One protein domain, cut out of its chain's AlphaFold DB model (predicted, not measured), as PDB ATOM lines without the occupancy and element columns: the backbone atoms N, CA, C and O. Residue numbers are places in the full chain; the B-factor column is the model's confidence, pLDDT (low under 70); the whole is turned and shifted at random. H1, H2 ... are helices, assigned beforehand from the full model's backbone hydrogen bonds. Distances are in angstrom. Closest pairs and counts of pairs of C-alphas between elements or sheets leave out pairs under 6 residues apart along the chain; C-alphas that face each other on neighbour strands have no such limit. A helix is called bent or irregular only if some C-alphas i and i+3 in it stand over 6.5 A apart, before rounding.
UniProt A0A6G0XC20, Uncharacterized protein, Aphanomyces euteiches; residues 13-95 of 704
ATOM      1  N   GLY A  13     138.803 133.456 129.946       68.69
ATOM      2  CA  GLY A  13     137.593 132.949 129.295       68.69
ATOM      3  C   GLY A  13     136.477 133.993 129.161       68.69
ATOM      4  O   GLY A  13     135.730 133.978 128.183       68.69
ATOM      5  N   PHE A  14     136.390 134.938 130.100       70.38
ATOM      6  CA  PHE A  14     135.364 135.982 130.122       70.38
ATOM      7  C   PHE A  14     135.776 137.252 129.380       70.38
ATOM      8  O   PHE A  14     134.902 137.994 128.940       70.38
ATOM      9  N   GLN A  15     137.071 137.473 129.142       72.62
ATOM     10  CA  GLN A  15     137.569 138.645 128.409       72.62
ATOM     11  C   GLN A  15     136.944 138.780 127.012       72.62
ATOM     12  O   GLN A  15     136.612 139.875 126.575       72.62
ATOM     13  N   GLN A  16     136.742 137.666 126.301       68.31
ATOM     14  CA  GLN A  16     136.139 137.692 124.960       68.31
ATOM     15  C   GLN A  16     134.631 137.969 124.985       68.31
ATOM     16  O   GLN A  16     134.091 138.502 124.018       68.31
ATOM     17  N   VAL A  17     133.960 137.592 126.074       70.31
ATOM     18  CA  VAL A  17     132.525 137.822 126.273       70.31
ATOM     19  C   VAL A  17     132.280 139.266 126.701       70.31
ATOM     20  O   VAL A  17     131.368 139.909 126.188       70.31
ATOM     21  N   ASP A  18     133.136 139.797 127.571       68.81
ATOM     22  CA  ASP A  18     133.101 141.187 128.029       68.81
ATOM     23  C   ASP A  18     133.283 142.184 126.880       68.81
ATOM     24  O   ASP A  18     132.553 143.169 126.772       68.81
ATOM     25  N   VAL A  19     134.140 141.851 125.910       67.69
ATOM     26  CA  VAL A  19     134.283 142.617 124.662       67.69
ATOM     27  C   VAL A  19     132.959 142.777 123.901       67.69
ATOM     28  O   VAL A  19     132.779 143.760 123.180       67.69
ATOM     29  N   LEU A  20     132.014 141.846 124.055       68.81
ATOM     30  CA  LEU A  20     130.700 141.942 123.420       68.81
ATOM     31  C   LEU A  20     129.724 142.843 124.197       68.81
ATOM     32  O   LEU A  20     128.683 143.161 123.627       68.81
ATOM     33  N   CYS A  21     130.044 143.260 125.433       67.00
ATOM     34  CA  CYS A  21     129.389 144.304 126.242       67.00
ATOM     35  C   CYS A  21     127.849 144.316 126.166       67.00
ATOM     36  O   CYS A  21     127.232 145.341 125.886       67.00
ATOM     37  N   PHE A  22     127.211 143.147 126.323       67.31
ATOM     38  CA  PHE A  22     125.750 142.986 126.197       67.31
ATOM     39  C   PHE A  22     125.149 143.611 124.922       67.31
ATOM     40  O   PHE A  22     123.996 144.034 124.889       67.31
ATOM     41  N   SER A  23     125.933 143.683 123.849       71.19
ATOM     42  CA  SER A  23     125.487 144.205 122.564       71.19
ATOM     43  C   SER A  23     124.490 143.254 121.901       71.19
ATOM     44  O   SER A  23     124.345 142.085 122.269       71.19
ATOM     45  N   SER A  24     123.834 143.718 120.839       75.31
ATOM     46  CA  SER A  24     122.969 142.867 120.014       75.31
ATOM     47  C   SER A  24     123.681 141.609 119.486       75.31
ATOM     48  O   SER A  24     123.039 140.575 119.313       75.31
ATOM     49  N   GLN A  25     125.007 141.654 119.298       76.50
ATOM     50  CA  GLN A  25     125.817 140.495 118.901       76.50
ATOM     51  C   GLN A  25     125.904 139.438 120.014       76.50
ATOM     52  O   GLN A  25     125.843 138.244 119.726       76.50
ATOM     53  N   TYR A  26     125.990 139.865 121.280       81.06
ATOM     54  CA  TYR A  26     125.979 138.972 122.442       81.06
ATOM     55  C   TYR A  26     124.645 138.227 122.566       81.06
ATOM     56  O   TYR A  26     124.621 136.999 122.676       81.06
ATOM     57  N   TYR A  27     123.525 138.954 122.477       82.69
ATOM     58  CA  TYR A  27     122.194 138.344 122.536       82.69
ATOM     59  C   TYR A  27     121.939 137.403 121.355       82.69
ATOM     60  O   TYR A  27     121.379 136.328 121.551       82.69
ATOM     61  N   PHE A  28     122.413 137.749 120.154       83.94
ATOM     62  CA  PHE A  28     122.320 136.877 118.984       83.94
ATOM     63  C   PHE A  28     123.080 135.553 119.170       83.94
ATOM     64  O   PHE A  28     122.523 134.486 118.915       83.94
ATOM     65  N   LEU A  29     124.328 135.597 119.651       82.88
ATOM     66  CA  LEU A  29     125.121 134.388 119.910       82.88
ATOM     67  C   LEU A  29     124.501 133.527 121.016       82.88
ATOM     68  O   LEU A  29     124.433 132.305 120.881       82.88
ATOM     69  N   THR A  30     124.000 134.166 122.073       85.62
ATOM     70  CA  THR A  30     123.332 133.481 123.189       85.62
ATOM     71  C   THR A  30     122.041 132.801 122.732       85.62
ATOM     72  O   THR A  30     121.792 131.654 123.099       85.62
ATOM     73  N   LEU A  31     121.250 133.467 121.885       88.06
ATOM     74  CA  LEU A  31     120.031 132.914 121.293       88.06
ATOM     75  C   LEU A  31     120.329 131.729 120.362       88.06
ATOM     76  O   LEU A  31     119.621 130.724 120.385       88.06
ATOM     77  N   LEU A  32     121.380 131.820 119.546       86.81
ATOM     78  CA  LEU A  32     121.784 130.735 118.649       86.81
ATOM     79  C   LEU A  32     122.255 129.510 119.449       86.81
ATOM     80  O   LEU A  32     121.876 128.382 119.145       86.81
ATOM     81  N   TYR A  33     123.018 129.733 120.520       86.44
ATOM     82  CA  TYR A  33     123.462 128.663 121.410       86.44
ATOM     83  C   TYR A  33     122.294 127.985 122.141       86.44
ATOM     84  O   TYR A  33     122.181 126.758 122.126       86.44
ATOM     85  N   SER A  34     121.391 128.770 122.740       89.88
ATOM     86  CA  SER A  34     120.244 128.227 123.477       89.88
ATOM     87  C   SER A  34     119.257 127.501 122.560       89.88
ATOM     88  O   SER A  34     118.802 126.408 122.896       89.88
ATOM     89  N   SER A  35     118.979 128.043 121.369       90.62
ATOM     90  CA  SER A  35     118.147 127.366 120.364       90.62
ATOM     91  C   SER A  35     118.768 126.055 119.876       90.62
ATOM     92  O   SER A  35     118.052 125.065 119.737       90.62
ATOM     93  N   GLY A  36     120.094 125.993 119.710       88.12
ATOM     94  CA  GLY A  36     120.807 124.753 119.384       88.12
ATOM     95  C   GLY A  36     120.591 123.646 120.421       88.12
ATOM     96  O   GLY A  36     120.257 122.517 120.059       88.12
ATOM     97  N   ILE A  37     120.702 123.977 121.711       90.31
ATOM     98  CA  ILE A  37     120.439 123.029 122.806       90.31
ATOM     99  C   ILE A  37     118.979 122.566 122.787       90.31
ATOM    100  O   ILE A  37     118.714 121.369 122.915       90.31
ATOM    101  N   LEU A  38     118.035 123.489 122.581       92.31
ATOM    102  CA  LEU A  38     116.613 123.152 122.500       92.31
ATOM    103  C   LEU A  38     116.316 122.190 121.344       92.31
ATOM    104  O   LEU A  38     115.592 121.219 121.545       92.31
ATOM    105  N   PHE A  39     116.900 122.392 120.159       89.25
ATOM    106  CA  PHE A  39     116.715 121.471 119.034       89.25
ATOM    107  C   PHE A  39     117.302 120.082 119.296       89.25
ATOM    108  O   PHE A  39     116.686 119.090 118.912       89.25
ATOM    109  N   VAL A  40     118.440 119.988 119.991       88.12
ATOM    110  CA  VAL A  40     118.994 118.692 120.414       88.12
ATOM    111  C   VAL A  40     118.053 117.998 121.398       88.12
ATOM    112  O   VAL A  40     117.745 116.819 121.217       88.12
ATOM    113  N   MET A  41     117.531 118.721 122.395       91.81
ATOM    114  CA  MET A  41     116.540 118.167 123.324       91.81
ATOM    115  C   MET A  41     115.265 117.715 122.602       91.81
ATOM    116  O   MET A  41     114.763 116.627 122.884       91.81
ATOM    117  N   PHE A  42     114.769 118.494 121.634       92.31
ATOM    118  CA  PHE A  42     113.635 118.081 120.811       92.31
ATOM    119  C   PHE A  42     113.953 116.829 119.986       92.31
ATOM    120  O   PHE A  42     113.127 115.920 119.950       92.31
ATOM    121  N   GLY A  43     115.152 116.723 119.406       88.31
ATOM    122  CA  GLY A  43     115.601 115.533 118.679       88.31
ATOM    123  C   GLY A  43     115.574 114.271 119.545       88.31
ATOM    124  O   GLY A  43     114.933 113.287 119.177       88.31
ATOM    125  N   PHE A  44     116.162 114.329 120.744       87.88
ATOM    126  CA  PHE A  44     116.096 113.223 121.707       87.88
ATOM    127  C   PHE A  44     114.659 112.909 122.140       87.88
ATOM    128  O   PHE A  44     114.290 111.742 122.258       87.88
ATOM    129  N   SER A  45     113.823 113.933 122.334       89.44
ATOM    130  CA  SER A  45     112.417 113.738 122.703       89.44
ATOM    131  C   SER A  45     111.620 113.010 121.615       89.44
ATOM    132  O   SER A  45     110.756 112.193 121.930       89.44
ATOM    133  N   ILE A  46     111.931 113.259 120.338       88.62
ATOM    134  CA  ILE A  46     111.307 112.576 119.201       88.62
ATOM    135  C   ILE A  46     111.761 111.117 119.156       88.62
ATOM    136  O   ILE A  46     110.920 110.240 118.984       88.62
ATOM    137  N   TRP A  47     113.053 110.840 119.372       88.44
ATOM    138  CA  TRP A  47     113.569 109.466 119.407       88.44
ATOM    139  C   TRP A  47     112.918 108.632 120.507       88.44
ATOM    140  O   TRP A  47     112.501 107.509 120.245       88.44
ATOM    141  N   LEU A  48     112.764 109.203 121.705       88.00
ATOM    142  CA  LEU A  48     112.110 108.524 122.824       88.00
ATOM    143  C   LEU A  48     110.618 108.282 122.567       88.00
ATOM    144  O   LEU A  48     110.106 107.230 122.930       88.00
ATOM    145  N   ARG A  49     109.912 109.226 121.927       90.12
ATOM    146  CA  ARG A  49     108.476 109.081 121.619       90.12
ATOM    147  C   ARG A  49     108.185 108.099 120.486       90.12
ATOM    148  O   ARG A  49     107.105 107.529 120.467       90.12
ATOM    149  N   GLN A  50     109.106 107.954 119.537       87.50
ATOM    150  CA  GLN A  50     108.976 107.042 118.395       87.50
ATOM    151  C   GLN A  50     109.652 105.685 118.640       87.50
ATOM    152  O   GLN A  50     109.734 104.882 117.716       87.50
ATOM    153  N   GLU A  51     110.185 105.453 119.847       85.69
ATOM    154  CA  GLU A  51     110.960 104.254 120.203       85.69
ATOM    155  C   GLU A  51     112.081 103.940 119.188       85.69
ATOM    156  O   GLU A  51     112.433 102.788 118.930       85.69
ATOM    157  N   TYR A  52     112.656 104.983 118.580       83.56
ATOM    158  CA  TYR A  52     113.674 104.827 117.546       83.56
ATOM    159  C   TYR A  52     115.004 104.396 118.168       83.56
ATOM    160  O   TYR A  52     115.508 105.041 119.090       83.56
ATOM    161  N   ASN A  53     115.601 103.328 117.630       83.06
ATOM    162  CA  ASN A  53     116.907 102.831 118.053       83.06
ATOM    163  C   ASN A  53     118.028 103.334 117.115       83.06
ATOM    164  O   ASN A  53     118.260 102.719 116.069       83.06
ATOM    165  N   PRO A  54     118.783 104.386 117.489       79.38
ATOM    166  CA  PRO A  54     119.833 104.957 116.642       79.38
ATOM    167  C   PRO A  54     121.032 104.019 116.432       79.38
ATOM    168  O   PRO A  54     121.739 104.144 115.439       79.38
ATOM    169  N   PHE A  55     121.264 103.060 117.335       81.56
ATOM    170  CA  PHE A  55     122.356 102.086 117.207       81.56
ATOM    171  C   PHE A  55     121.988 100.886 116.325       81.56
ATOM    172  O   PHE A  55     122.873 100.156 115.882       81.56
ATOM    173  N   GLY A  56     120.692 100.678 116.067       80.62
ATOM    174  CA  GLY A  56     120.197  99.637 115.164       80.62
ATOM    175  C   GLY A  56     120.222 100.046 113.688       80.62
ATOM    176  O   GLY A  56     120.182  99.184 112.811       80.62
ATOM    177  N   ASP A  57     120.316 101.346 113.408       84.50
ATOM    178  CA  ASP A  57     120.296 101.896 112.058       84.50
ATOM    179  C   ASP A  57     121.722 102.143 111.539       84.50
ATOM    180  O   ASP A  57     122.458 103.011 112.007       84.50
ATOM    181  N   ARG A  58     122.128 101.373 110.523       82.38
ATOM    182  CA  ARG A  58     123.452 101.509 109.891       82.38
ATOM    183  C   ARG A  58     123.604 102.835 109.143       82.38
ATOM    184  O   ARG A  58     124.724 103.321 108.991       82.38
ATOM    185  N   LEU A  59     122.498 103.414 108.672       86.06
ATOM    186  CA  LEU A  59     122.489 104.664 107.919       86.06
ATOM    187  C   LEU A  59     122.596 105.885 108.846       86.06
ATOM    188  O   LEU A  59     123.077 106.933 108.416       86.06
ATOM    189  N   PHE A  60     122.221 105.744 110.122       85.12
ATOM    190  CA  PHE A  60     122.267 106.816 111.119       85.12
ATOM    191  C   PHE A  60     123.659 107.446 111.230       85.12
ATOM    192  O   PHE A  60     123.797 108.662 111.102       85.12
ATOM    193  N   PHE A  61     124.712 106.637 111.375       85.81
ATOM    194  CA  PHE A  61     126.087 107.143 111.476       85.81
ATOM    195  C   PHE A  61     126.544 107.885 110.213       85.81
ATOM    196  O   PHE A  61     127.258 108.884 110.305       85.81
ATOM    197  N   VAL A  62     126.098 107.434 109.037       88.56
ATOM    198  CA  VAL A  62     126.395 108.084 107.753       88.56
ATOM    199  C   VAL A  62     125.679 109.432 107.661       88.56
ATOM    200  O   VAL A  62     126.299 110.433 107.307       88.56
ATOM    201  N   ILE A  63     124.401 109.486 108.043       87.94
ATOM    202  CA  ILE A  63     123.616 110.727 108.076       87.94
ATOM    203  C   ILE A  63     124.227 111.719 109.067       87.94
ATOM    204  O   ILE A  63     124.428 112.878 108.711       87.94
ATOM    205  N   VAL A  64     124.582 111.279 110.277       88.06
ATOM    206  CA  VAL A  64     125.230 112.129 111.287       88.06
ATOM    207  C   VAL A  64     126.539 112.704 110.749       88.06
ATOM    208  O   VAL A  64     126.762 113.906 110.870       88.06
ATOM    209  N   ALA A  65     127.375 111.891 110.095       89.50
ATOM    210  CA  ALA A  65     128.625 112.363 109.501       89.50
ATOM    211  C   ALA A  65     128.395 113.404 108.390       89.50
ATOM    212  O   ALA A  65     129.075 114.433 108.362       89.50
ATOM    213  N   ILE A  66     127.417 113.178 107.504       91.94
ATOM    214  CA  ILE A  66     127.070 114.110 106.418       91.94
ATOM    215  C   ILE A  66     126.520 115.424 106.981       91.94
ATOM    216  O   ILE A  66     126.976 116.500 106.594       91.94
ATOM    217  N   VAL A  67     125.569 115.357 107.916       90.19
ATOM    218  CA  VAL A  67     124.968 116.543 108.541       90.19
ATOM    219  C   VAL A  67     126.027 117.331 109.305       90.19
ATOM    220  O   VAL A  67     126.111 118.545 109.146       90.19
ATOM    221  N   PHE A  68     126.900 116.659 110.059       90.06
ATOM    222  CA  PHE A  68     127.992 117.307 110.780       90.06
ATOM    223  C   PHE A  68     128.978 118.002 109.828       90.06
ATOM    224  O   PHE A  68     129.360 119.152 110.062       90.06
ATOM    225  N   ALA A  69     129.329 117.360 108.709       90.88
ATOM    226  CA  ALA A  69     130.162 117.967 107.673       90.88
ATOM    227  C   ALA A  69     129.490 119.199 107.035       90.88
ATOM    228  O   ALA A  69     130.144 120.233 106.861       90.88
ATOM    229  N   MET A  70     128.184 119.131 106.748       91.38
ATOM    230  CA  MET A  70     127.420 120.273 106.236       91.38
ATOM    231  C   MET A  70     127.331 121.415 107.252       91.38
ATOM    232  O   MET A  70     127.505 122.572 106.872       91.38
ATOM    233  N   CYS A  71     127.139 121.122 108.540       88.69
ATOM    234  CA  CYS A  71     127.159 122.126 109.603       88.69
ATOM    235  C   CYS A  71     128.519 122.828 109.678       88.69
ATOM    236  O   CYS A  71     128.562 124.056 109.683       88.69
ATOM    237  N   ILE A  72     129.633 122.087 109.643       90.62
ATOM    238  CA  ILE A  72     130.983 122.679 109.621       90.62
ATOM    239  C   ILE A  72     131.161 123.585 108.397       90.62
ATOM    240  O   ILE A  72     131.692 124.694 108.521       90.62
ATOM    241  N   ALA A  73     130.721 123.135 107.220       91.69
ATOM    242  CA  ALA A  73     130.797 123.921 105.993       91.69
ATOM    243  C   ALA A  73     129.965 125.211 106.099       91.69
ATOM    244  O   ALA A  73     130.476 126.293 105.807       91.69
ATOM    245  N   ALA A  74     128.730 125.119 106.598       90.19
ATOM    246  CA  ALA A  74     127.844 126.257 106.816       90.19
ATOM    247  C   ALA A  74     128.413 127.244 107.847       90.19
ATOM    248  O   ALA A  74     128.391 128.452 107.609       90.19
ATOM    249  N   THR A  75     128.995 126.765 108.953       86.62
ATOM    250  CA  THR A  75     129.662 127.603 109.962       86.62
ATOM    251  C   THR A  75     130.878 128.319 109.377       86.62
ATOM    252  O   THR A  75     131.053 129.522 109.566       86.62
ATOM    253  N   ARG A  76     131.721 127.617 108.612       87.94
ATOM    254  CA  ARG A  76     132.880 128.243 107.956       87.94
ATOM    255  C   ARG A  76     132.453 129.285 106.929       87.94
ATOM    256  O   ARG A  76     133.038 130.368 106.904       87.94
ATOM    257  N   LEU A  77     131.427 128.989 106.133       89.69
ATOM    258  CA  LEU A  77     130.887 129.906 105.134       89.69
ATOM    259  C   LEU A  77     130.280 131.155 105.786       89.69
ATOM    260  O   LEU A  77     130.572 132.266 105.360       89.69
ATOM    261  N   SER A  78     129.507 130.998 106.859       84.38
ATOM    262  CA  SER A  78     128.904 132.122 107.589       84.38
ATOM    263  C   SER A  78     129.940 132.977 108.327       84.38
ATOM    264  O   SER A  78     129.855 134.207 108.287       84.38
ATOM    265  N   ILE A  79     130.989 132.382 108.909       83.69
ATOM    266  CA  ILE A  79     132.129 133.140 109.457       83.69
ATOM    267  C   ILE A  79     132.882 133.868 108.338       83.69
ATOM    268  O   ILE A  79     133.273 135.020 108.515       83.69
ATOM    269  N   TYR A  80     133.090 133.226 107.186       85.25
ATOM    270  CA  TYR A  80     133.759 133.832 106.035       85.25
ATOM    271  C   TYR A  80     132.974 135.031 105.491       85.25
ATOM    272  O   TYR A  80     133.528 136.124 105.361       85.25
ATOM    273  N   ILE A  81     131.669 134.859 105.258       87.25
ATOM    274  CA  ILE A  81     130.756 135.925 104.834       87.25
ATOM    275  C   ILE A  81     130.737 137.041 105.879       87.25
ATOM    276  O   ILE A  81     130.904 138.206 105.530       87.25
ATOM    277  N   GLY A  82     130.628 136.707 107.164       80.56
ATOM    278  CA  GLY A  82     130.605 137.704 108.230       80.56
ATOM    279  C   GLY A  82     131.927 138.458 108.403       80.56
ATOM    280  O   GLY A  82     131.907 139.644 108.731       80.56
ATOM    281  N   LYS A  83     133.079 137.825 108.138       80.62
ATOM    282  CA  LYS A  83     134.385 138.505 108.075       80.62
ATOM    283  C   LYS A  83     134.468 139.435 106.863       80.62
ATOM    284  O   LYS A  83     134.932 140.564 107.008       80.62
ATOM    285  N   LYS A  84     133.988 138.995 105.693       80.81
ATOM    286  CA  LYS A  84     133.983 139.787 104.450       80.81
ATOM    287  C   LYS A  84     133.056 141.003 104.547       80.81
ATOM    288  O   LYS A  84     133.442 142.094 104.144       80.81
ATOM    289  N   LEU A  85     131.879 140.824 105.143       80.31
ATOM    290  CA  LEU A  85     130.900 141.881 105.413       80.31
ATOM    291  C   LEU A  85     131.212 142.686 106.688       80.31
ATOM    292  O   LEU A  85     130.468 143.601 107.024       80.31
ATOM    293  N   LYS A  86     132.297 142.356 107.408       70.25
ATOM    294  CA  LYS A  86     132.723 142.993 108.669       70.25
ATOM    295  C   LYS A  86     131.623 143.081 109.745       70.25
ATOM    296  O   LYS A  86     131.684 143.944 110.610       70.25
ATOM    297  N   ILE A  87     130.659 142.157 109.741       71.31
ATOM    298  CA  ILE A  87     129.529 142.117 110.693       71.31
ATOM    299  C   ILE A  87     130.022 141.844 112.122       71.31
ATOM    300  O   ILE A  87     129.469 142.361 113.086       71.31
ATOM    301  N   TRP A  88     131.093 141.052 112.244       66.94
ATOM    302  CA  TRP A  88     131.711 140.645 113.512       66.94
ATOM    303  C   TRP A  88     132.767 141.614 114.036       66.94
ATOM    304  O   TRP A  88     133.411 141.330 115.042       66.94
ATOM    305  N   VAL A  89     133.013 142.717 113.329       61.59
ATOM    306  CA  VAL A  89     133.717 143.839 113.938       61.59
ATOM    307  C   VAL A  89     132.657 144.481 114.824       61.59
ATOM    308  O   VAL A  89     131.633 144.909 114.279       61.59
ATOM    309  N   PRO A  90     132.827 144.512 116.159       55.06
ATOM    310  CA  PRO A  90     131.983 145.365 116.976       55.06
ATOM    311  C   PRO A  90     132.024 146.722 116.284       55.06
ATOM    312  O   PRO A  90     133.125 147.209 116.006       55.06
ATOM    313  N   LYS A  91     130.870 147.314 115.924       53.19
ATOM    314  CA  LYS A  91     130.847 148.768 115.713       53.19
ATOM    315  C   LYS A  91     131.535 149.271 116.957       53.19
ATOM    316  O   LYS A  91     131.006 148.980 118.029       53.19
ATOM    317  N   ALA A  92     132.761 149.778 116.798       38.94
ATOM    318  CA  ALA A  92     133.669 149.936 117.917       38.94
ATOM    319  C   ALA A  92     132.849 150.530 119.051       38.94
ATOM    320  O   ALA A  92     132.026 151.412 118.779       38.94
ATOM    321  N   LEU A  93     133.026 150.025 120.277       44.25
ATOM    322  CA  LEU A  93     132.813 150.876 121.434       44.25
ATOM    323  C   LEU A  93     133.549 152.150 121.039       44.25
ATOM    324  O   LEU A  93     134.776 152.125 120.910       44.25
ATOM    325  N   ARG A  94     132.790 153.145 120.567       37.88
ATOM    326  CA  ARG A  94     133.335 154.353 119.973       37.88
ATOM    327  C   ARG A  94     134.203 154.836 121.104       37.88
ATOM    328  O   ARG A  94     133.653 154.987 122.199       37.88
ATOM    329  N   GLY A  95     135.519 154.835 120.869       39.16
ATOM    330  CA  GLY A  95     136.512 154.984 121.921       39.16
ATOM    331  C   GLY A  95     136.010 156.042 122.878       39.16
ATOM    332  O   GLY A  95     135.425 157.028 122.410       39.16
TER     333      GLY A  95
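AT A GLANCE: This is residues 13 to 95 of the 704 residues of an uncharacterized protein of Aphanomyces euteiches (UniProt A0A6G0XC20). Two long helices, H3 and H2, run in opposite directions with an open gap between them, joined at one end as a long U; little H1 sits at the other end by H2's start, and the tail from residue 85 adds length there. The printed part has 83 residues with three named helices, H1, H2, H3, and no named strand: all helix. It is only just extended, close to loose, with a radius of gyration of the C-alphas of 17.9 A and spans of 58 by 24 by 20 A.

IN THESE COORDINATES: Find C-alpha 58 at (123.452, 101.509, 109.891); H3 runs 40.1 A from there to residue 84. H2, residues 24 to 49, covers 36.8 A, ending at (108.476, 109.081, 121.619). H1, residues 13 to 18, is only just irregular: C-alphas 13 and 16 are 6.6 A apart.

HOW THE PARTS SIT: H3 is apart from H2 and H1. H1 and H2 are close but not clearly touching; their closest C-alphas, Val 17 and Tyr 26, are 7.7 A apart. They run opposite ways at a steep tilt of 58 degrees. Every O i to N i+4 pair is within hydrogen-bond range in H2, 22 of 23 in H3 and 1 of 2 in H1.

THE WHOLE: The farthest C-alphas, Gly 56 and Gly 95, are 58.1 A apart. The printed part has no cut and no long link. Look for pLDDT under 70 at residues 13, 16, 18 to 22 and 88 to 95.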